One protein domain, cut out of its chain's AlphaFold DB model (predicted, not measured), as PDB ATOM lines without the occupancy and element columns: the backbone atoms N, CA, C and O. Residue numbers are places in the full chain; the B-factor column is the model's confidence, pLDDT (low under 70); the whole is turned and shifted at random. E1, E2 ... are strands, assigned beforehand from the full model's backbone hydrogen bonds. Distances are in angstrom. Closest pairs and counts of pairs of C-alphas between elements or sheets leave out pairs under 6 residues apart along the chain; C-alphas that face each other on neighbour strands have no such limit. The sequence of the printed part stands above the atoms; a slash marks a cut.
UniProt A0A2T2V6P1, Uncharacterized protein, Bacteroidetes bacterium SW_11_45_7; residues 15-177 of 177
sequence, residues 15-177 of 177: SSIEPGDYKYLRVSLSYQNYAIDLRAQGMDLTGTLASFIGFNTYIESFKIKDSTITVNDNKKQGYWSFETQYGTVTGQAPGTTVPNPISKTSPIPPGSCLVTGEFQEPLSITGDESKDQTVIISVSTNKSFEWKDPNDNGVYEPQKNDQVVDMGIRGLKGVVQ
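AT A GLANCE: This is residues 15 to 177 of the 177 residues of an uncharacterized protein of Bacteroidetes bacterium SW_11_45_7 (UniProt A0A2T2V6P1). Two strongly twisted four-stranded sheets follow each other along an elongated body, E1, E8, E12 and E9 in one half and E2, E3, E6 and E7 in the other, with E1 running on into E2 between them. The second half also holds two small hairpins, E4 with E5 and E10 with E11, on different sides of its sheet, and long loops lead from E7 back to E8 and from E10 to E11. The printed part has 163 residues with twelve named strands, E1 to E12 in chain order, and no named helix: the class is all strand. The first sheet, order E1, E8, E12, E9, is mixed; the second, order E2, E3, E6, E7, is antiparallel. The whole is loose, with a radius of gyration of the C-alphas of 18.9 A and spans of 62 by 34 by 29 A.

IN THESE COORDINATES: E1, residues 20 to 28, begins with C-alpha 20 at (21.468, 113.518, 28.782) and measures 22.2 A. E2 is residues 31 to 40, 25.3 A, and E3 residues 43 to 52, 26.9 A. E4 is residues 57 to 63, E5 68 to 75, E6 79 to 84 and E7 87 to 92. E8, residues 114 to 125, is the longest strand by residues and measures 22.7 A. E9 is residues 135 to 140, E10 146 to 148, E11 163 to 166 and E12 171 to 176, where C-alpha 176 is at (8.520, 107.468, 25.925). E1 bends by 69 degrees at residue 23, E2 by 62 at 37, E5 by 81 at 72 and E8 by 95 at 121.

HOW THE PARTS SIT: E1 and E8 are antiparallel, with N 22 and O 123 within hydrogen-bond range at 2.8 A. E8 and E12 are parallel, with N 120 and O 174 at 2.9 A. E12 and E9 are antiparallel, with N 136 and O 175 at 2.8 A. E1 runs on into E2 across two residues, at 50 degrees. E2 and E3 form a hairpin, with N 32 and O 51 at 2.9 A. E3 and E6 are antiparallel, with N 50 and O 81 at 2.8 A. E6 and E7 form a hairpin, with N 82 and O 89 at 2.8 A. In the hairpin E4 and E5, N 59 and O 73 are 3.0 A apart; E5 and E7 are near each other. In the hairpin E10 and E11, N 148 and O 163 are 2.8 A apart. The closest C-alphas of E7 and E11, Gln 92 and Val 164, are 7.6 A apart.

THE WHOLE: The C-alphas farthest apart, Gly 42 and Asp 128, are 62.9 A apart. The links E7 to E8, residues 93 to 113, and E10 to E11, residues 149 to 162, are long. The printed part has no cut, and no printed residue has a pLDDT under 70; its mean is 92.8.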
ATOM      1  N   SER A  15      13.656 118.854  36.082       92.56
ATOM      2  CA  SER A  15      14.771 119.663  36.593       92.56
ATOM      3  C   SER A  15      15.621 118.993  37.687       92.56
ATOM      4  O   SER A  15      16.628 119.562  38.095       92.56
ATOM      5  N   SER A  16      15.203 117.846  38.240       93.69
ATOM      6  CA  SER A  16      16.021 117.054  39.172       93.69
ATOM      7  C   SER A  16      16.805 115.933  38.488       93.69
ATOM      8  O   SER A  16      17.432 115.131  39.177       93.69
ATOM      9  N   ILE A  17      16.707 115.821  37.165       93.69
ATOM     10  CA  ILE A  17      17.400 114.833  36.343       93.69
ATOM     11  C   ILE A  17      18.448 115.594  35.535       93.69
ATOM     12  O   ILE A  17      18.147 116.631  34.949       93.69
ATOM     13  N   GLU A  18      19.690 115.113  35.536       96.69
ATOM     14  CA  GLU A  18      20.749 115.747  34.750       96.69
ATOM     15  C   GLU A  18      20.440 115.618  33.247       96.69
ATOM     16  O   GLU A  18      19.951 114.567  32.817       96.69
ATOM     17  N   PRO A  19      20.715 116.645  32.428       97.19
ATOM     18  CA  PRO A  19      20.566 116.529  30.984       97.19
ATOM     19  C   PRO A  19      21.403 115.383  30.400       97.19
ATOM     20  O   PRO A  19      22.555 115.179  30.784       97.19
ATOM     21  N   GLY A  20      20.831 114.646  29.453       97.06
ATOM     22  CA  GLY A  20      21.468 113.518  28.782       97.06
ATOM     23  C   GLY A  20      20.475 112.518  28.194       97.06
ATOM     24  O   GLY A  20      19.262 112.628  28.381       97.06
ATOM     25  N   ASP A  21      21.019 111.513  27.505       97.00
ATOM     26  CA  ASP A  21      20.249 110.416  26.917       97.00
ATOM     27  C   ASP A  21      20.328 109.159  27.790       97.00
ATOM     28  O   ASP A  21      21.381 108.533  27.962       97.00
ATOM     29  N   TYR A  22      19.179 108.748  28.313       96.44
ATOM     30  CA  TYR A  22      19.037 107.617  29.215       96.44
ATOM     31  C   TYR A  22      18.537 106.389  28.454       96.44
ATOM     32  O   TYR A  22      17.374 106.294  28.067       96.44
ATOM     33  N   LYS A  23      19.423 105.406  28.266       96.69
ATOM     34  CA  LYS A  23      19.101 104.140  27.574       96.69
ATOM     35  C   LYS A  23      18.389 103.120  28.456       96.69
ATOM     36  O   LYS A  23      17.635 102.287  27.969       96.69
ATOM     37  N   TYR A  24      18.627 103.181  29.762       96.56
ATOM     38  CA  TYR A  24      18.144 102.187  30.713       96.56
ATOM     39  C   TYR A  24      17.373 102.849  31.845       96.56
ATOM     40  O   TYR A  24      17.686 103.963  32.262       96.56
ATOM     41  N   LEU A  25      16.408 102.113  32.387       94.12
ATOM     42  CA  LEU A  25      15.681 102.466  33.597       94.12
ATOM     43  C   LEU A  25      15.849 101.370  34.643       94.12
ATOM     44  O   LEU A  25      15.953 100.186  34.317       94.12
ATOM     45  N   ARG A  26      15.833 101.765  35.916       93.12
ATOM     46  CA  ARG A  26      15.767 100.838  37.046       93.12
ATOM     47  C   ARG A  26      14.524 101.090  37.868       93.12
ATOM     48  O   ARG A  26      14.242 102.227  38.241       93.12
ATOM     49  N   VAL A  27      13.822 100.013  38.189       90.62
ATOM     50  CA  VAL A  27      12.626 100.047  39.025       90.62
ATOM     51  C   VAL A  27      12.800  99.042  40.150       90.62
ATOM     52  O   VAL A  27      13.206  97.907  39.919       90.62
ATOM     53  N   SER A  28      12.512  99.473  41.374       88.88
ATOM     54  CA  SER A  28      12.411  98.570  42.518       88.88
ATOM     55  C   SER A  28      10.998  98.003  42.552       88.88
ATOM     56  O   SER A  28      10.038  98.767  42.674       88.88
ATOM     57  N   LEU A  29      10.867  96.687  42.406       88.31
ATOM     58  CA  LEU A  29       9.583  95.994  42.420       88.31
ATOM     59  C   LEU A  29       9.557  95.056  43.624       88.31
ATOM     60  O   LEU A  29      10.441  94.222  43.771       88.31
ATOM     61  N   SER A  30       8.560  95.189  44.498       88.06
ATOM     62  CA  SER A  30       8.499  94.418  45.750       88.06
ATOM     63  C   SER A  30       7.411  93.348  45.768       88.06
ATOM     64  O   SER A  30       7.483  92.429  46.583       88.06
ATOM     65  N   TYR A  31       6.408  93.460  44.894       90.50
ATOM     66  CA  TYR A  31       5.183  92.674  44.964       90.50
ATOM     67  C   TYR A  31       4.539  92.481  43.588       90.50
ATOM     68  O   TYR A  31       4.588  93.385  42.753       90.50
ATOM     69  N   GLN A  32       3.904  91.329  43.385       90.50
ATOM     70  CA  GLN A  32       3.066  91.021  42.229       90.50
ATOM     71  C   GLN A  32       1.808  90.268  42.662       90.50
ATOM     72  O   GLN A  32       1.857  89.469  43.598       90.50
ATOM     73  N   ASN A  33       0.705  90.492  41.949       92.31
ATOM     74  CA  ASN A  33      -0.557  89.796  42.162       92.31
ATOM     75  C   ASN A  33      -1.154  89.380  40.816       92.31
ATOM     76  O   ASN A  33      -1.326  90.232  39.947       92.31
ATOM     77  N   TYR A  34      -1.392  88.085  40.611       92.44
ATOM     78  CA  TYR A  34      -1.930  87.567  39.349       92.44
ATOM     79  C   TYR A  34      -2.578  86.190  39.523       92.44
ATOM     80  O   TYR A  34      -2.386  85.521  40.538       92.44
ATOM     81  N   ALA A  35      -3.368  85.768  38.535       94.12
ATOM     82  CA  ALA A  35      -4.019  84.463  38.537       94.12
ATOM     83  C   ALA A  35      -3.080  83.348  38.048       94.12
ATOM     84  O   ALA A  35      -2.296  83.560  37.120       94.12
ATOM     85  N   ILE A  36      -3.192  82.165  38.648       93.94
ATOM     86  CA  ILE A  36      -2.534  80.931  38.207       93.94
ATOM     87  C   ILE A  36      -3.548  79.788  38.150       93.94
ATOM     88  O   ILE A  36      -4.491  79.754  38.947       93.94
ATOM     89  N   ASP A  37      -3.314  78.847  37.242       94.25
ATOM     90  CA  ASP A  37      -4.072  77.602  37.155       94.25
ATOM     91  C   ASP A  37      -3.369  76.500  37.957       94.25
ATOM     92  O   ASP A  37      -2.140  76.441  38.022       94.25
ATOM     93  N   LEU A  38      -4.158  75.638  38.593       94.56
ATOM     94  CA  LEU A  38      -3.678  74.538  39.426       94.56
ATOM     95  C   LEU A  38      -4.696  73.403  39.476       94.56
ATOM     96  O   LEU A  38      -5.872  73.589  39.158       94.56
ATOM     97  N   ARG A  39      -4.267  72.258  40.004       94.50
ATOM     98  CA  ARG A  39      -5.149  71.140  40.326       94.50
ATOM     99  C   ARG A  39      -5.031  70.738  41.792       94.50
ATOM    100  O   ARG A  39      -3.947  70.585  42.350       94.50
ATOM    101  N   ALA A  40      -6.181  70.562  42.437       91.56
ATOM    102  CA  ALA A  40      -6.270  70.099  43.819       91.56
ATOM    103  C   ALA A  40      -7.463  69.152  43.975       91.56
ATOM    104  O   ALA A  40      -8.548  69.431  43.473       91.56
ATOM    105  N   GLN A  41      -7.269  68.025  44.667       89.25
ATOM    106  CA  GLN A  41      -8.289  66.980  44.849       89.25
ATOM    107  C   GLN A  41      -8.958  66.538  43.526       89.25
ATOM    108  O   GLN A  41     -10.145  66.230  43.493       89.25
ATOM    109  N   GLY A  42      -8.203  66.534  42.420       90.12
ATOM    110  CA  GLY A  42      -8.710  66.182  41.087       90.12
ATOM    111  C   GLY A  42      -9.559  67.257  40.395       90.12
ATOM    112  O   GLY A  42     -10.086  66.990  39.320       90.12
ATOM    113  N   MET A  43      -9.689  68.453  40.975       93.00
ATOM    114  CA  MET A  43     -10.387  69.592  40.374       93.00
ATOM    115  C   MET A  43      -9.389  70.595  39.805       93.00
ATOM    116  O   MET A  43      -8.433  70.960  40.493       93.00
ATOM    117  N   ASP A  44      -9.657  71.074  38.592       95.31
ATOM    118  CA  ASP A  44      -8.956  72.216  38.007       95.31
ATOM    119  C   ASP A  44      -9.514  73.507  38.593       95.31
ATOM    120  O   ASP A  44     -10.727  73.724  38.640       95.31
ATOM    121  N   LEU A  45      -8.610  74.344  39.084       95.00
ATOM    122  CA  LEU A  45      -8.916  75.587  39.763       95.00
ATOM    123  C   LEU A  45      -8.088  76.706  39.144       95.00
ATOM    124  O   LEU A  45      -6.989  76.489  38.639       95.00
ATOM    125  N   THR A  46      -8.594  77.921  39.289       95.50
ATOM    126  CA  THR A  46      -7.798  79.136  39.157       95.50
ATOM    127  C   THR A  46      -7.765  79.790  40.525       95.50
ATOM    128  O   THR A  46      -8.797  79.899  41.196       95.50
ATOM    129  N   GLY A  47      -6.599  80.251  40.952       94.44
ATOM    130  CA  GLY A  47      -6.527  81.105  42.129       94.44
ATOM    131  C   GLY A  47      -5.595  82.280  41.942       94.44
ATOM    132  O   GLY A  47      -4.957  82.440  40.903       94.44
ATOM    133  N   THR A  48      -5.526  83.109  42.970       96.31
ATOM    134  CA  THR A  48      -4.759  84.349  42.953       96.31
ATOM    135  C   THR A  48      -3.484  84.173  43.756       96.31
ATOM    136  O   THR A  48      -3.525  83.834  44.936       96.31
ATOM    137  N   LEU A  49      -2.347  84.414  43.114       95.06
ATOM    138  CA  LEU A  49      -1.032  84.415  43.730       95.06
ATOM    139  C   LEU A  49      -0.639  85.841  44.114       95.06
ATOM    140  O   LEU A  49      -0.652  86.741  43.281       95.06
ATOM    141  N   ALA A  50      -0.209  86.009  45.356       94.94
ATOM    142  CA  ALA A  50       0.541  87.140  45.870       94.94
ATOM    143  C   ALA A  50       2.024  86.741  45.977       94.94
ATOM    144  O   ALA A  50       2.380  85.878  46.779       94.94
ATOM    145  N   SER A  51       2.888  87.365  45.178       92.94
ATOM    146  CA  SER A  51       4.322  87.066  45.078       92.94
ATOM    147  C   SER A  51       5.158  88.233  45.604       92.94
ATOM    148  O   SER A  51       5.034  89.359  45.119       92.94
ATOM    149  N   PHE A  52       6.025  87.979  46.589       93.00
ATOM    150  CA  PHE A  52       6.954  88.968  47.138       93.00
ATOM    151  C   PHE A  52       8.350  88.782  46.545       93.00
ATOM    152  O   PHE A  52       9.120  87.895  46.919       93.00
ATOM    153  N   ILE A  53       8.685  89.685  45.632       89.69
ATOM    154  CA  ILE A  53       9.979  89.773  44.942       89.69
ATOM    155  C   ILE A  53      10.958  90.720  45.660       89.69
ATOM    156  O   ILE A  53      12.145  90.753  45.336       89.69
ATOM    157  N   GLY A  54      10.475  91.472  46.657       86.56
ATOM    158  CA  GLY A  54      11.289  92.308  47.538       86.56
ATOM    159  C   GLY A  54      12.235  91.488  48.417       86.56
ATOM    160  O   GLY A  54      11.883  90.410  48.890       86.56
ATOM    161  N   PHE A  55      13.441  91.996  48.671       83.88
ATOM    162  CA  PHE A  55      14.375  91.358  49.599       83.88
ATOM    163  C   PHE A  55      14.163  91.860  51.027       83.88
ATOM    164  O   PHE A  55      14.076  93.065  51.248       83.88
ATOM    165  N   ASN A  56      14.110  90.924  51.983       86.56
ATOM    166  CA  ASN A  56      14.018  91.177  53.424       86.56
ATOM    167  C   ASN A  56      12.987  92.260  53.788       86.56
ATOM    168  O   ASN A  56      13.304  93.270  54.412       86.56
ATOM    169  N   THR A  57      11.760  92.072  53.311       87.94
ATOM    170  CA  THR A  57      10.672  93.036  53.484       87.94
ATOM    171  C   THR A  57       9.894  92.698  54.748       87.94
ATOM    172  O   THR A  57       9.457  91.558  54.912       87.94
ATOM    173  N   TYR A  58       9.705  93.680  55.633       92.56
ATOM    174  CA  TYR A  58       8.764  93.544  56.742       92.56
ATOM    175  C   TYR A  58       7.338  93.587  56.195       92.56
ATOM    176  O   TYR A  58       6.947  94.558  55.546       92.56
ATOM    177  N   ILE A  59       6.578  92.524  56.443       94.12
ATOM    178  CA  ILE A  59       5.186  92.412  56.023       94.12
ATOM    179  C   ILE A  59       4.348  92.375  57.294       94.12
ATOM    180  O   ILE A  59       4.420  91.418  58.059       94.12
ATOM    181  N   GLU A  60       3.549  93.415  57.520       96.06
ATOM    182  CA  GLU A  60       2.552  93.425  58.594       96.06
ATOM    183  C   GLU A  60       1.379  92.522  58.199       96.06
ATOM    184  O   GLU A  60       1.133  91.479  58.805       96.06
ATOM    185  N   SER A  61       0.708  92.877  57.103       95.56
ATOM    186  CA  SER A  61      -0.323  92.074  56.455       95.56
ATOM    187  C   SER A  61      -0.439  92.428  54.972       95.56
ATOM    188  O   SER A  61       0.091  93.446  54.522       95.56
ATOM    189  N   PHE A  62      -1.113  91.584  54.197       94.81
ATOM    190  CA  PHE A  62      -1.435  91.860  52.799       94.81
ATOM    191  C   PHE A  62      -2.721  91.153  52.380       94.81
ATOM    192  O   PHE A  62      -3.061  90.090  52.899       94.81
ATOM    193  N   LYS A  63      -3.421  91.742  51.412       94.69
ATOM    194  CA  LYS A  63      -4.598  91.153  50.776       94.69
ATOM    195  C   LYS A  63      -4.173  90.388  49.520       94.69
ATOM    196  O   LYS A  63      -3.351  90.899  48.759       94.69
ATOM    197  N   ILE A  64      -4.691  89.174  49.323       94.75
ATOM    198  CA  ILE A  64      -4.423  88.372  48.115       94.75
ATOM    199  C   ILE A  64      -5.476  88.700  47.056       94.75
ATOM    200  O   ILE A  64      -5.159  89.370  46.078       94.75
ATOM    201  N   LYS A  65      -6.724  88.277  47.278       94.75
ATOM    202  CA  LYS A  65      -7.894  88.666  46.489       94.75
ATOM    203  C   LYS A  65      -9.046  89.061  47.402       94.75
ATOM    204  O   LYS A  65      -9.424  90.227  47.417       94.75
ATOM    205  N   ASP A  66      -9.550  88.121  48.190       95.38
ATOM    206  CA  ASP A  66     -10.646  88.341  49.139       95.38
ATOM    207  C   ASP A  66     -10.137  88.208  50.580       95.38
ATOM    208  O   ASP A  66     -10.550  88.961  51.465       95.38
ATOM    209  N   SER A  67      -9.150  87.336  50.783       96.38
ATOM    210  CA  SER A  67      -8.512  87.071  52.066       96.38
ATOM    211  C   SER A  67      -7.350  88.024  52.364       96.38
ATOM    212  O   SER A  67      -6.590  88.428  51.476       96.38
ATOM    213  N   THR A  68      -7.169  88.325  53.652       96.88
ATOM    214  CA  THR A  68      -6.011  89.055  54.184       96.88
ATOM    215  C   THR A  68      -5.157  88.114  55.026       96.88
ATOM    216  O   THR A  68      -5.667  87.453  55.927       96.88
ATOM    217  N   ILE A  69      -3.852  88.089  54.763       96.56
ATOM    218  CA  ILE A  69      -2.870  87.332  55.539       96.56
ATOM    219  C   ILE A  69      -2.118  88.289  56.456       96.56
ATOM    220  O   ILE A  69      -1.488  89.238  55.991       96.56
ATOM    221  N   THR A  70      -2.158  88.020  57.758       96.88
ATOM    222  CA  THR A  70      -1.311  88.688  58.752       96.88
ATOM    223  C   THR A  70       0.008  87.935  58.885       96.88
ATOM    224  O   THR A  70       0.015  86.716  59.046       96.88
ATOM    225  N   VAL A  71       1.125  88.659  58.821       96.12
ATOM    226  CA  VAL A  71       2.479  88.091  58.838       96.12
ATOM    227  C   VAL A  71       3.291  88.617  60.023       96.12
ATOM    228  O   VAL A  71       3.863  87.812  60.752       96.12
ATOM    229  N   ASN A  72       3.308  89.937  60.240       96.06
ATOM    230  CA  ASN A  72       4.068  90.629  61.293       96.06
ATOM    231  C   ASN A  72       5.550  90.223  61.395       96.06
ATOM    232  O   ASN A  72       6.109  90.152  62.489       96.06
ATOM    233  N   ASP A  73       6.197  89.960  60.260       96.19
ATOM    234  CA  ASP A  73       7.545  89.388  60.215       96.19
ATOM    235  C   ASP A  73       8.321  89.843  58.969       96.19
ATOM    236  O   ASP A  73       7.742  90.239  57.952       96.19
ATOM    237  N   ASN A  74       9.650  89.767  59.042       94.19
ATOM    238  CA  ASN A  74      10.530  89.977  57.899       94.19
ATOM    239  C   ASN A  74      10.540  88.730  57.016       94.19
ATOM    240  O   ASN A  74      10.894  87.637  57.461       94.19
ATOM    241  N   LYS A  75      10.206  88.892  55.736       93.56
ATOM    242  CA  LYS A  75      10.241  87.803  54.760       93.56
ATOM    243  C   LYS A  75      11.352  87.992  53.742       93.56
ATOM    244  O   LYS A  75      11.621  89.095  53.263       93.56
ATOM    245  N   LYS A  76      12.013  86.878  53.419       91.44
ATOM    246  CA  LYS A  76      13.013  86.822  52.354       91.44
ATOM    247  C   LYS A  76      12.328  86.970  50.998       91.44
ATOM    248  O   LYS A  76      11.140  86.682  50.856       91.44
ATOM    249  N   GLN A  77      13.118  87.371  50.003       90.38
ATOM    250  CA  GLN A  77      12.681  87.321  48.613       90.38
ATOM    251  C   GLN A  77      12.175  85.916  48.302       90.38
ATOM    252  O   GLN A  77      12.799  84.924  48.676       90.38
ATOM    253  N   GLY A  78      11.027  85.857  47.649       92.19
ATOM    254  CA  GLY A  78      10.393  84.616  47.269       92.19
ATOM    255  C   GLY A  78       9.312  84.122  48.232       92.19
ATOM    256  O   GLY A  78       8.814  83.010  48.067       92.19
ATOM    257  N   TYR A  79       8.935  84.912  49.236       95.44
ATOM    258  CA  TYR A  79       7.726  84.632  49.999       95.44
ATOM    259  C   TYR A  79       6.499  84.793  49.100       95.44
ATOM    260  O   TYR A  79       6.420  85.721  48.292       95.44
ATOM    261  N   TRP A  80       5.537  83.890  49.219       95.50
ATOM    262  CA  TRP A  80       4.316  83.948  48.433       95.50
ATOM    263  C   TRP A  80       3.127  83.428  49.226       95.50
ATOM    264  O   TRP A  80       3.256  82.660  50.183       95.50
ATOM    265  N   SER A  81       1.943  83.846  48.807       95.50
ATOM    266  CA  SER A  81       0.699  83.239  49.244       95.50
ATOM    267  C   SER A  81      -0.263  83.134  48.085       95.50
ATOM    268  O   SER A  81      -0.201  83.905  47.133       95.50
ATOM    269  N   PHE A  82      -1.123  82.141  48.156       93.12
ATOM    270  CA  PHE A  82      -2.037  81.780  47.108       93.12
ATOM    271  C   PHE A  82      -3.431  81.583  47.698       93.12
ATOM    272  O   PHE A  82      -3.565  80.992  48.768       93.12
ATOM    273  N   GLU A  83      -4.453  82.078  47.006       95.69
ATOM    274  CA  GLU A  83      -5.854  82.022  47.418       95.69
ATOM    275  C   GLU A  83      -6.711  81.323  46.359       95.69
ATOM    276  O   GLU A  83      -6.667  81.663  45.177       95.69
ATOM    277  N   THR A  84      -7.545  80.386  46.809       94.50
ATOM    278  CA  THR A  84      -8.638  79.781  46.033       94.50
ATOM    279  C   THR A  84      -9.965  79.990  46.748       94.50
ATOM    280  O   THR A  84      -9.998  80.371  47.917       94.50
ATOM    281  N   GLN A  85     -11.062  79.596  46.102       91.62
ATOM    282  CA  GLN A  85     -12.375  79.498  46.749       91.62
ATOM    283  C   GLN A  85     -12.418  78.565  47.979       91.62
ATOM    284  O   GLN A  85     -13.375  78.616  48.743       91.62
ATOM    285  N   TYR A  86     -11.406  77.711  48.178       91.06
ATOM    286  CA  TYR A  86     -11.328  76.764  49.295       91.06
ATOM    287  C   TYR A  86     -10.367  77.202  50.408       91.06
ATOM    288  O   TYR A  86     -10.219  76.489  51.399       91.06
ATOM    289  N   GLY A  87      -9.713  78.358  50.261       91.50
ATOM    290  CA  GLY A  87      -8.824  78.925  51.271       91.50
ATOM    291  C   GLY A  87      -7.462  79.339  50.729       91.50
ATOM    292  O   GLY A  87      -7.232  79.401  49.517       91.50
ATOM    293  N   THR A  88      -6.557  79.627  51.662       93.50
ATOM    294  CA  THR A  88      -5.248  80.225  51.393       93.50
ATOM    295  C   THR A  88      -4.098  79.314  51.795       93.50
ATOM    296  O   THR A  88      -4.145  78.668  52.842       93.50
ATOM    297  N   VAL A  89      -3.021  79.335  51.016       92.06
ATOM    298  CA  VAL A  89      -1.753  78.660  51.314       92.06
ATOM    299  C   VAL A  89      -0.623  79.680  51.253       92.06
ATOM    300  O   VAL A  89      -0.654  80.607  50.448       92.06
ATOM    301  N   THR A  90       0.384  79.532  52.105       94.25
ATOM    302  CA  THR A  90       1.607  80.346  52.072       94.25
ATOM    303  C   THR A  90       2.810  79.466  51.783       94.25
ATOM    304  O   THR A  90       2.845  78.319  52.228       94.25
ATOM    305  N   GLY A  91       3.833  80.020  51.142       93.50
ATOM    306  CA  GLY A  91       5.085  79.317  50.916       93.50
ATOM    307  C   GLY A  91       6.268  80.248  50.692       93.50
ATOM    308  O   GLY A  91       6.177  81.470  50.809       93.50
ATOM    309  N   GLN A  92       7.413  79.629  50.422       94.75
ATOM    310  CA  GLN A  92       8.688  80.303  50.223       94.75
ATOM    311  C   GLN A  92       9.431  79.599  49.090       94.75
ATOM    312  O   GLN A  92       9.866  78.459  49.248       94.75
ATOM    313  N   ALA A  93       9.587  80.280  47.959       94.12
ATOM    314  CA  ALA A  93      10.469  79.830  46.891       94.12
ATOM    315  C   ALA A  93      11.938  80.115  47.270       94.12
ATOM    316  O   ALA A  93      12.203  81.020  48.072       94.12
ATOM    317  N   PRO A  94      12.912  79.373  46.715       91.44
ATOM    318  CA  PRO A  94      14.335  79.583  46.990       91.44
ATOM    319  C   PRO A  94      14.849  80.951  46.514       91.44
ATOM    320  O   PRO A  94      15.835  81.451  47.056       91.44
ATOM    321  N   GLY A  95      14.187  81.561  45.530       86.00
ATOM    322  CA  GLY A  95      14.494  82.894  45.025       86.00
ATOM    323  C   GLY A  95      13.487  83.340  43.969       86.00
ATOM    324  O   GLY A  95      12.475  82.680  43.740       86.00
ATOM    325  N   THR A  96      13.766  84.476  43.334       88.25
ATOM    326  CA  THR A  96      12.995  84.973  42.189       88.25
ATOM    327  C   THR A  96      13.937  85.545  41.147       88.25
ATOM    328  O   THR A  96      14.849  86.297  41.498       88.25
ATOM    329  N   THR A  97      13.695  85.270  39.874       88.12
ATOM    330  CA  THR A  97      14.474  85.883  38.797       88.12
ATOM    331  C   THR A  97      14.067  87.346  38.589       88.12
ATOM    332  O   THR A  97      12.883  87.689  38.575       88.12
ATOM    333  N   VAL A  98      15.065  88.219  38.422       86.19
ATOM    334  CA  VAL A  98      14.901  89.652  38.129       86.19
ATOM    335  C   VAL A  98      15.784  90.050  36.936       86.19
ATOM    336  O   VAL A  98      16.970  89.712  36.926       86.19
ATOM    337  N   PRO A  99      15.255  90.739  35.905       89.75
ATOM    338  CA  PRO A  99      16.045  91.045  34.717       89.75
ATOM    339  C   PRO A  99      17.067  92.167  34.943       89.75
ATOM    340  O   PRO A  99      16.788  93.184  35.581       89.75
ATOM    341  N   ASN A 100      18.257  91.991  34.358       92.94
ATOM    342  CA  ASN A 100      19.288  93.023  34.261       92.94
ATOM    343  C   ASN A 100      20.118  92.861  32.968       92.94
ATOM    344  O   ASN A 100      21.158  92.195  33.003       92.94
ATOM    345  N   PRO A 101      19.698  93.451  31.829       92.25
ATOM    346  CA  PRO A 101      20.397  93.295  30.547       92.25
ATOM    347  C   PRO A 101      21.830  93.851  30.559       92.25
ATOM    348  O   PRO A 101      22.672  93.409  29.782       92.25
ATOM    349  N   ILE A 102      22.143  94.761  31.486       93.00
ATOM    350  CA  ILE A 102      23.472  95.368  31.651       93.00
ATOM    351  C   ILE A 102      24.246  94.800  32.845       93.00
ATOM    352  O   ILE A 102      25.123  95.464  33.387       93.00
ATOM    353  N   SER A 103      23.962  93.566  33.272       92.31
ATOM    354  CA  SER A 103      24.597  92.957  34.454       92.31
ATOM    355  C   SER A 103      26.128  92.922  34.408       92.31
ATOM    356  O   SER A 103      26.763  92.999  35.456       92.31
ATOM    357  N   LYS A 104      26.725  92.860  33.211       92.50
ATOM    358  CA  LYS A 104      28.186  92.860  33.021       92.50
ATOM    359  C   LYS A 104      28.843  94.206  33.331       92.50
ATOM    360  O   LYS A 104      29.971  94.226  33.806       92.50
ATOM    361  N   THR A 105      28.170  95.315  33.032       93.75
ATOM    362  CA  THR A 105      28.718  96.676  33.190       93.75
ATOM    363  C   THR A 105      28.138  97.398  34.401       93.75
ATOM    364  O   THR A 105      28.786  98.268  34.973       93.75
ATOM    365  N   SER A 106      26.929  97.026  34.822       92.50
ATOM    366  CA  SER A 106      26.246  97.553  35.997       92.50
ATOM    367  C   SER A 106      25.487  96.424  36.716       92.50
ATOM    368  O   SER A 106      24.263  96.279  36.566       92.50
ATOM    369  N   PRO A 107      26.207  95.576  37.475       91.44
ATOM    370  CA  PRO A 107      25.594  94.500  38.239       91.44
ATOM    371  C   PRO A 107      24.675  95.061  39.324       91.44
ATOM    372  O   PRO A 107      24.894  96.142  39.872       91.44
ATOM    373  N   ILE A 108      23.637  94.295  39.642       87.06
ATOM    374  CA  ILE A 108      22.762  94.562  40.778       87.06
ATOM    375  C   ILE A 108      23.255  93.684  41.936       87.06
ATOM    376  O   ILE A 108      23.446  92.484  41.723       87.06
ATOM    377  N   PRO A 109      23.487  94.245  43.137       83.06
ATOM    378  CA  PRO A 109      23.898  93.456  44.290       83.06
ATOM    379  C   PRO A 109      22.903  92.321  44.586       83.06
ATOM    380  O   PRO A 109      21.690  92.540  44.486       83.06
ATOM    381  N   PRO A 110      23.379  91.126  44.982       77.69
ATOM    382  CA  PRO A 110      22.507  90.056  45.453       77.69
ATOM    383  C   PRO A 110      21.587  90.538  46.579       77.69
ATOM    384  O   PRO A 110      21.997  91.335  47.422       77.69
ATOM    385  N   GLY A 111      20.343  90.057  46.601       72.62
ATOM    386  CA  GLY A 111      19.345  90.540  47.560       72.62
ATOM    387  C   GLY A 111      18.822  91.944  47.244       72.62
ATOM    388  O   GLY A 111      18.340  92.647  48.123       72.62
ATOM    389  N   SER A 112      18.908  92.378  45.989       74.81
ATOM    390  CA  SER A 112      18.198  93.559  45.512       74.81
ATOM    391  C   SER A 112      16.998  93.141  44.670       74.81
ATOM    392  O   SER A 112      17.058  92.180  43.906       74.81
ATOM    393  N   CYS A 113      15.903  93.886  44.799       82.44
ATOM    394  CA  CYS A 113      14.699  93.738  43.979       82.44
ATOM    395  C   CYS A 113      14.646  94.765  42.835       82.44
ATOM    396  O   CYS A 113      13.585  95.063  42.280       82.44
ATOM    397  N   LEU A 114      15.808  95.334  42.500       88.88
ATOM    398  CA  LEU A 114      15.950  96.187  41.337       88.88
ATOM    399  C   LEU A 114      15.824  95.351  40.071       88.88
ATOM    400  O   LEU A 114      16.449  94.304  39.916       88.88
ATOM    401  N   VAL A 115      15.041  95.879  39.149       91.00
ATOM    402  CA  VAL A 115      14.909  95.376  37.797       91.00
ATOM    403  C   VAL A 115      15.431  96.448  36.858       91.00
ATOM    404  O   VAL A 115      15.020  97.605  36.958       91.00
ATOM    405  N   THR A 116      16.337  96.072  35.958       94.62
ATOM    406  CA  THR A 116      16.799  96.967  34.896       94.62
ATOM    407  C   THR A 116      16.073  96.629  33.602       94.62
ATOM    408  O   THR A 116      16.027  95.471  33.188       94.62
ATOM    409  N   GLY A 117      15.533  97.656  32.959       95.00
ATOM    410  CA  GLY A 117      14.918  97.588  31.643       95.00
ATOM    411  C   GLY A 117      15.612  98.543  30.687       95.00
ATOM    412  O   GLY A 117      16.321  99.458  31.113       95.00
ATOM    413  N   GLU A 118      15.394  98.332  29.400       96.00
ATOM    414  CA  GLU A 118      15.825  99.250  28.349       96.00
ATOM    415  C   GLU A 118      14.632 100.091  27.891       96.00
ATOM    416  O   GLU A 118      13.483  99.626  27.899       96.00
ATOM    417  N   PHE A 119      14.884 101.344  27.532       97.19
ATOM    418  CA  PHE A 119      13.889 102.118  26.808       97.19
ATOM    419  C   PHE A 119      13.834 101.660  25.349       97.19
ATOM    420  O   PHE A 119      14.867 101.369  24.758       97.19
ATOM    421  N   GLN A 120      12.641 101.615  24.752       96.25
ATOM    422  CA  GLN A 120      12.520 101.333  23.315       96.25
ATOM    423  C   GLN A 120      13.253 102.384  22.474       96.25
ATOM    424  O   GLN A 120      13.940 102.027  21.528       96.25
ATOM    425  N   GLU A 121      13.140 103.647  22.879       95.75
ATOM    426  CA  GLU A 121      13.934 104.773  22.393       95.75
ATOM    427  C   GLU A 121      14.481 105.522  23.615       95.75
ATOM    428  O   GLU A 121      13.720 105.691  24.574       95.75
ATOM    429  N   PRO A 122      15.756 105.956  23.637       96.56
ATOM    430  CA  PRO A 122      16.340 106.610  24.807       96.56
ATOM    431  C   PRO A 122      15.493 107.784  25.310       96.56
ATOM    432  O   PRO A 122      15.018 108.602  24.524       96.56
ATOM    433  N   LEU A 123      15.341 107.898  26.629       96.56
ATOM    434  CA  LEU A 123      14.742 109.084  27.232       96.56
ATOM    435  C   LEU A 123      15.754 110.230  27.156       96.56
ATOM    436  O   LEU A 123      16.792 110.165  27.813       96.56
ATOM    437  N   SER A 124      15.447 111.261  26.372       96.56
ATOM    438  CA  SER A 124      16.304 112.439  26.221       96.56
ATOM    439  C   SER A 124      15.833 113.563  27.139       96.56
ATOM    440  O   SER A 124      14.681 113.999  27.061       96.56
ATOM    441  N   ILE A 125      16.724 114.015  28.020       96.81
ATOM    442  CA  ILE A 125      16.512 115.166  28.901       96.81
ATOM    443  C   ILE A 125      17.456 116.284  28.458       96.81
ATOM    444  O   ILE A 125      18.671 116.104  28.465       96.81
ATOM    445  N   THR A 126      16.924 117.438  28.071       95.38
ATOM    446  CA  THR A 126      17.708 118.601  27.631       95.38
ATOM    447  C   THR A 126      17.962 119.599  28.756       95.38
ATOM    448  O   THR A 126      18.963 120.310  28.712       95.38
ATOM    449  N   GLY A 127      17.092 119.644  29.771       93.81
ATOM    450  CA  GLY A 127      17.124 120.635  30.851       93.81
ATOM    451  C   GLY A 127      16.296 121.897  30.577       93.81
ATOM    452  O   GLY A 127      16.112 122.702  31.488       93.81
ATOM    453  N   ASP A 128      15.762 122.039  29.362       94.19
ATOM    454  CA  ASP A 128      14.942 123.176  28.919       94.19
ATOM    455  C   ASP A 128      13.498 122.751  28.579       94.19
ATOM    456  O   ASP A 128      12.788 123.406  27.807       94.19
ATOM    457  N   GLU A 129      13.037 121.618  29.113       94.94
ATOM    458  CA  GLU A 129      11.699 121.108  28.845       94.94
ATOM    459  C   GLU A 129      10.613 122.061  29.355       94.94
ATOM    460  O   GLU A 129      10.566 122.449  30.522       94.94
ATOM    461  N   SER A 130       9.669 122.385  28.473       94.00
ATOM    462  CA  SER A 130       8.481 123.190  28.797       94.00
ATOM    463  C   SER A 130       7.218 122.348  29.005       94.00
ATOM    464  O   SER A 130       6.148 122.891  29.284       94.00
ATOM    465  N   LYS A 131       7.325 121.026  28.838       93.94
ATOM    466  CA  LYS A 131       6.224 120.064  28.936       93.94
ATOM    467  C   LYS A 131       6.675 118.829  29.699       93.94
ATOM    468  O   LYS A 131       7.845 118.456  29.653       93.94
ATOM    469  N   ASP A 132       5.717 118.184  30.349       94.81
ATOM    470  CA  ASP A 132       5.934 116.877  30.957       94.81
ATOM    471  C   ASP A 132       6.273 115.842  29.875       94.81
ATOM    472  O   ASP A 132       5.680 115.840  28.794       94.81
ATOM    473  N   GLN A 133       7.191 114.933  30.198       94.44
ATOM    474  CA  GLN A 133       7.444 113.726  29.414       94.44
ATOM    475  C   GLN A 133       6.785 112.537  30.114       94.44
ATOM    476  O   GLN A 133       6.959 112.346  31.323       94.44
ATOM    477  N   THR A 134       6.029 111.731  29.369       95.12
ATOM    478  CA  THR A 134       5.376 110.537  29.920       95.12
ATOM    479  C   THR A 134       6.164 109.297  29.536       95.12
ATOM    480  O   THR A 134       6.407 109.037  28.363       95.12
ATOM    481  N   VAL A 135       6.542 108.506  30.540       94.69
ATOM    482  CA  VAL A 135       7.188 107.206  30.348       94.69
ATOM    483  C   VAL A 135       6.234 106.108  30.793       94.69
ATOM    484  O   VAL A 135       5.890 106.017  31.973       94.69
ATOM    485  N   ILE A 136       5.849 105.235  29.865       95.00
ATOM    486  CA  ILE A 136       5.165 103.986  30.187       95.00
ATOM    487  C   ILE A 136       6.207 102.952  30.596       95.00
ATOM    488  O   ILE A 136       7.123 102.632  29.838       95.00
ATOM    489  N   ILE A 137       6.028 102.384  31.784       93.31
ATOM    490  CA  ILE A 137       6.825 101.264  32.275       93.31
ATOM    491  C   ILE A 137       6.014  99.986  32.066       93.31
ATOM    492  O   ILE A 137       4.997  99.777  32.722       93.31
ATOM    493  N   SER A 138       6.464  99.127  31.154       93.25
ATOM    494  CA  SER A 138       5.837  97.832  30.890       93.25
ATOM    495  C   SER A 138       6.636  96.727  31.577       93.25
ATOM    496  O   SER A 138       7.826  96.541  31.310       93.25
ATOM    497  N   VAL A 139       5.971  96.018  32.487       91.38
ATOM    498  CA  VAL A 139       6.522  94.930  33.301       91.38
ATOM    499  C   VAL A 139       5.884  93.622  32.845       91.38
ATOM    500  O   VAL A 139       4.674  93.572  32.649       91.38
ATOM    501  N   SER A 140       6.669  92.559  32.693       91.19
ATOM    502  CA  SER A 140       6.152  91.245  32.298       91.19
ATOM    503  C   SER A 140       6.603  90.149  33.253       91.19
ATOM    504  O   SER A 140       7.792  90.035  33.565       91.19
ATOM    505  N   THR A 141       5.654  89.313  33.676       87.56
ATOM    506  CA  THR A 141       5.925  88.021  34.323       87.56
ATOM    507  C   THR A 141       6.291  86.950  33.308       87.56
ATOM    508  O   THR A 141       7.001  86.030  33.663       87.56
ATOM    509  N   ASN A 142       5.827  87.038  32.057       89.44
ATOM    510  CA  ASN A 142       6.011  86.011  31.024       89.44
ATOM    511  C   ASN A 142       5.840  84.566  31.551       89.44
ATOM    512  O   ASN A 142       6.721  83.731  31.365       89.44
ATOM    513  N   LYS A 143       4.725  84.294  32.246       86.69
ATOM    514  CA  LYS A 143       4.450  82.993  32.890       86.69
ATOM    515  C   LYS A 143       5.547  82.554  33.876       86.69
ATOM    516  O   LYS A 143       5.914  81.390  33.914       86.69
ATOM    517  N   SER A 144       6.056  83.478  34.688       89.81
ATOM    518  CA  SER A 144       7.162  83.229  35.625       89.81
ATOM    519  C   SER A 144       6.859  82.283  36.778       89.81
ATOM    520  O   SER A 144       7.773  81.999  37.545       89.81
ATOM    521  N   PHE A 145       5.609  81.845  36.947       94.12
ATOM    522  CA  PHE A 145       5.264  80.888  37.987       94.12
ATOM    523  C   PHE A 145       5.775  79.504  37.592       94.12
ATOM    524  O   PHE A 145       5.216  78.852  36.715       94.12
ATOM    525  N   GLU A 146       6.852  79.088  38.241       94.88
ATOM    526  CA  GLU A 146       7.575  77.859  37.952       94.88
ATOM    527  C   GLU A 146       7.594  76.984  39.203       94.88
ATOM    528  O   GLU A 146       7.769  77.469  40.326       94.88
ATOM    529  N   TRP A 147       7.457  75.675  39.018       95.81
ATOM    530  CA  TRP A 147       7.493  74.699  40.100       95.81
ATOM    531  C   TRP A 147       8.262  73.445  39.688       95.81
ATOM    532  O   TRP A 147       8.462  73.168  38.507       95.81
ATOM    533  N   LYS A 148       8.717  72.682  40.683       96.19
ATOM    534  CA  LYS A 148       9.114  71.289  40.484       96.19
ATOM    535  C   LYS A 148       7.857  70.449  40.394       96.19
ATOM    536  O   LYS A 148       7.060  70.503  41.326       96.19
ATOM    537  N   ASP A 149       7.769  69.657  39.340       95.31
ATOM    538  CA  ASP A 149       6.702  68.695  39.090       95.31
ATOM    539  C   ASP A 149       7.290  67.273  39.170       95.31
ATOM    540  O   ASP A 149       7.922  66.807  38.219       95.31
ATOM    541  N   PRO A 150       7.185  66.583  40.321       94.00
ATOM    542  CA  PRO A 150       7.728  65.237  40.482       94.00
ATOM    543  C   PRO A 150       6.988  64.169  39.672       94.00
ATOM    544  O   PRO A 150       7.516  63.067  39.523       94.00
ATOM    545  N   ASN A 151       5.756  64.448  39.234       92.88
ATOM    546  CA  ASN A 151       4.918  63.488  38.521       92.88
ATOM    547  C   ASN A 151       4.878  63.737  36.997       92.88
ATOM    548  O   ASN A 151       4.381  62.875  36.271       92.88
ATOM    549  N   ASP A 152       5.482  64.843  36.548       93.81
ATOM    550  CA  ASP A 152       5.746  65.233  35.157       93.81
ATOM    551  C   ASP A 152       4.473  65.337  34.302       93.81
ATOM    552  O   ASP A 152       4.422  64.893  33.152       93.81
ATOM    553  N   ASN A 153       3.403  65.896  34.875       94.06
ATOM    554  CA  ASN A 153       2.124  66.085  34.189       94.06
ATOM    555  C   ASN A 153       1.888  67.520  33.682       94.06
ATOM    556  O   ASN A 153       0.905  67.760  32.977       94.06
ATOM    557  N   GLY A 154       2.774  68.462  34.013       93.56
ATOM    558  CA  GLY A 154       2.717  69.856  33.577       93.56
ATOM    559  C   GLY A 154       1.623  70.688  34.251       93.56
ATOM    560  O   GLY A 154       1.298  71.769  33.759       93.56
ATOM    561  N   VAL A 155       1.044  70.211  35.354       94.12
ATOM    562  CA  VAL A 155      -0.019  70.881  36.110       94.12
ATOM    563  C   VAL A 155       0.473  71.142  37.522       94.12
ATOM    564  O   VAL A 155       0.959  70.237  38.183       94.12
ATOM    565  N   TYR A 156       0.314  72.371  38.015       94.69
ATOM    566  CA  TYR A 156       0.695  72.669  39.390       94.69
ATOM    567  C   TYR A 156      -0.255  71.984  40.377       94.69
ATOM    568  O   TYR A 156      -1.434  72.332  40.471       94.69
ATOM    569  N   GLU A 157       0.265  71.030  41.141       93.75
ATOM    570  CA  GLU A 157      -0.473  70.227  42.111       93.75
ATOM    571  C   GLU A 157       0.170  70.301  43.509       93.75
ATOM    572  O   GLU A 157       0.920  69.405  43.912       93.75
ATOM    573  N   PRO A 158      -0.169  71.311  44.338       89.44
ATOM    574  CA  PRO A 158       0.398  71.456  45.685       89.44
ATOM    575  C   PRO A 158       0.263  70.193  46.556       89.44
ATOM    576  O   PRO A 158       1.125  69.883  47.374       89.44
ATOM    577  N   GLN A 159      -0.824  69.434  46.372       88.94
ATOM    578  CA  GLN A 159      -1.103  68.199  47.115       88.94
ATOM    579  C   GLN A 159      -0.304  66.982  46.622       88.94
ATOM    580  O   GLN A 159      -0.319  65.939  47.276       88.94
ATOM    581  N   LYS A 160       0.384  67.097  45.482       91.00
ATOM    582  CA  LYS A 160       1.287  66.083  44.922       91.00
ATOM    583  C   LYS A 160       2.762  66.415  45.161       91.00
ATOM    584  O   LYS A 160       3.631  65.758  44.601       91.00
ATOM    585  N   ASN A 161       3.027  67.334  46.094       89.94
ATOM    586  CA  ASN A 161       4.352  67.830  46.471       89.94
ATOM    587  C   ASN A 161       5.030  68.704  45.412       89.94
ATOM    588  O   ASN A 161       6.259  68.820  45.422       89.94
ATOM    589  N   ASP A 162       4.254  69.367  44.557       94.81
ATOM    590  CA  ASP A 162       4.803  70.385  43.675       94.81
ATOM    591  C   ASP A 162       5.317  71.577  44.480       94.81
ATOM    592  O   ASP A 162       4.636  72.121  45.357       94.81
ATOM    593  N   GLN A 163       6.540  72.004  44.176       93.75
ATOM    594  CA  GLN A 163       7.226  73.059  44.921       93.75
ATOM    595  C   GLN A 163       7.527  74.239  44.018       93.75
ATOM    596  O   GLN A 163       8.292  74.096  43.068       93.75
ATOM    597  N   VAL A 164       6.991  75.411  44.352       95.38
ATOM    598  CA  VAL A 164       7.294  76.663  43.646       95.38
ATOM    599  C   VAL A 164       8.793  76.962  43.737       95.38
ATOM    600  O   VAL A 164       9.364  76.972  44.831       95.38
ATOM    601  N   VAL A 165       9.426  77.209  42.590       95.56
ATOM    602  CA  VAL A 165      10.863  77.506  42.487       95.56
ATOM    603  C   VAL A 165      11.156  78.941  42.073       95.56
ATOM    604  O   VAL A 165      12.175  79.480  42.503       95.56
ATOM    605  N   ASP A 166      10.274  79.563  41.293       94.25
ATOM    606  CA  ASP A 166      10.400  80.950  40.849       94.25
ATOM    607  C   ASP A 166       9.003  81.529  40.559       94.25
ATOM    608  O   ASP A 166       8.054  80.806  40.258       94.25
ATOM    609  N   MET A 167       8.877  82.845  40.696       92.81
ATOM    610  CA  MET A 167       7.681  83.642  40.388       92.81
ATOM    611  C   MET A 167       8.045  85.121  40.189       92.81
ATOM    612  O   MET A 167       7.302  86.024  40.567       92.81
ATOM    613  N   GLY A 168       9.255  85.369  39.685       90.50
ATOM    614  CA  GLY A 168       9.828  86.697  39.513       90.50
ATOM    615  C   GLY A 168       9.398  87.419  38.236       90.50
ATOM    616  O   GLY A 168       8.441  87.061  37.554       90.50
ATOM    617  N   ILE A 169      10.163  88.444  37.873       91.88
ATOM    618  CA  ILE A 169       9.948  89.262  36.675       91.88
ATOM    619  C   ILE A 169      10.753  88.676  35.517       91.88
ATOM    620  O   ILE A 169      11.824  88.102  35.715       91.88
ATOM    621  N   ARG A 170      10.256  88.822  34.288       92.31
ATOM    622  CA  ARG A 170      10.945  88.360  33.071       92.31
ATOM    623  C   ARG A 170      11.230  89.479  32.080       92.31
ATOM    624  O   ARG A 170      12.118  89.333  31.249       92.31
ATOM    625  N   GLY A 171      10.546  90.616  32.196       91.94
ATOM    626  CA  GLY A 171      10.828  91.778  31.362       91.94
ATOM    627  C   GLY A 171      10.475  93.098  32.027       91.94
ATOM    628  O   GLY A 171       9.517  93.188  32.794       91.94
ATOM    629  N   LEU A 172      11.255  94.119  31.684       94.75
ATOM    630  CA  LEU A 172      10.988  95.522  31.964       94.75
ATOM    631  C   LEU A 172      11.389  96.327  30.730       94.75
ATOM    632  O   LEU A 172      12.511  96.178  30.245       94.75
ATOM    633  N   LYS A 173      10.499  97.188  30.243       95.31
ATOM    634  CA  LYS A 173      10.824  98.156  29.191       95.31
ATOM    635  C   LYS A 173      10.186  99.511  29.465       95.31
ATOM    636  O   LYS A 173       9.087  99.578  30.019       95.31
ATOM    637  N   GLY A 174      10.881 100.568  29.067       96.19
ATOM    638  CA  GLY A 174      10.368 101.936  29.071       96.19
ATOM    639  C   GLY A 174       9.913 102.350  27.674       96.19
ATOM    640  O   GLY A 174      10.572 102.023  26.690       96.19
ATOM    641  N   VAL A 175       8.801 103.071  27.578       96.50
ATOM    642  CA  VAL A 175       8.319 103.665  26.324       96.50
ATOM    643  C   VAL A 175       8.037 105.138  26.575       96.50
ATOM    644  O   VAL A 175       7.211 105.458  27.426       96.50
ATOM    645  N   VAL A 176       8.745 106.016  25.872       94.25
ATOM    646  CA  VAL A 176       8.520 107.468  25.925       94.25
ATOM    647  C   VAL A 176       7.345 107.812  25.006       94.25
ATOM    648  O   VAL A 176       7.249 107.253  23.912       94.25
ATOM    649  N   GLN A 177       6.441 108.679  25.465       88.44
ATOM    650  CA  GLN A 177       5.316 109.214  24.686       88.44
ATOM    651  C   GLN A 177       5.542 110.661  24.265       88.44
ATOM    652  O   GLN A 177       6.106 111.424  25.083       88.44
TER     653      GLN A 177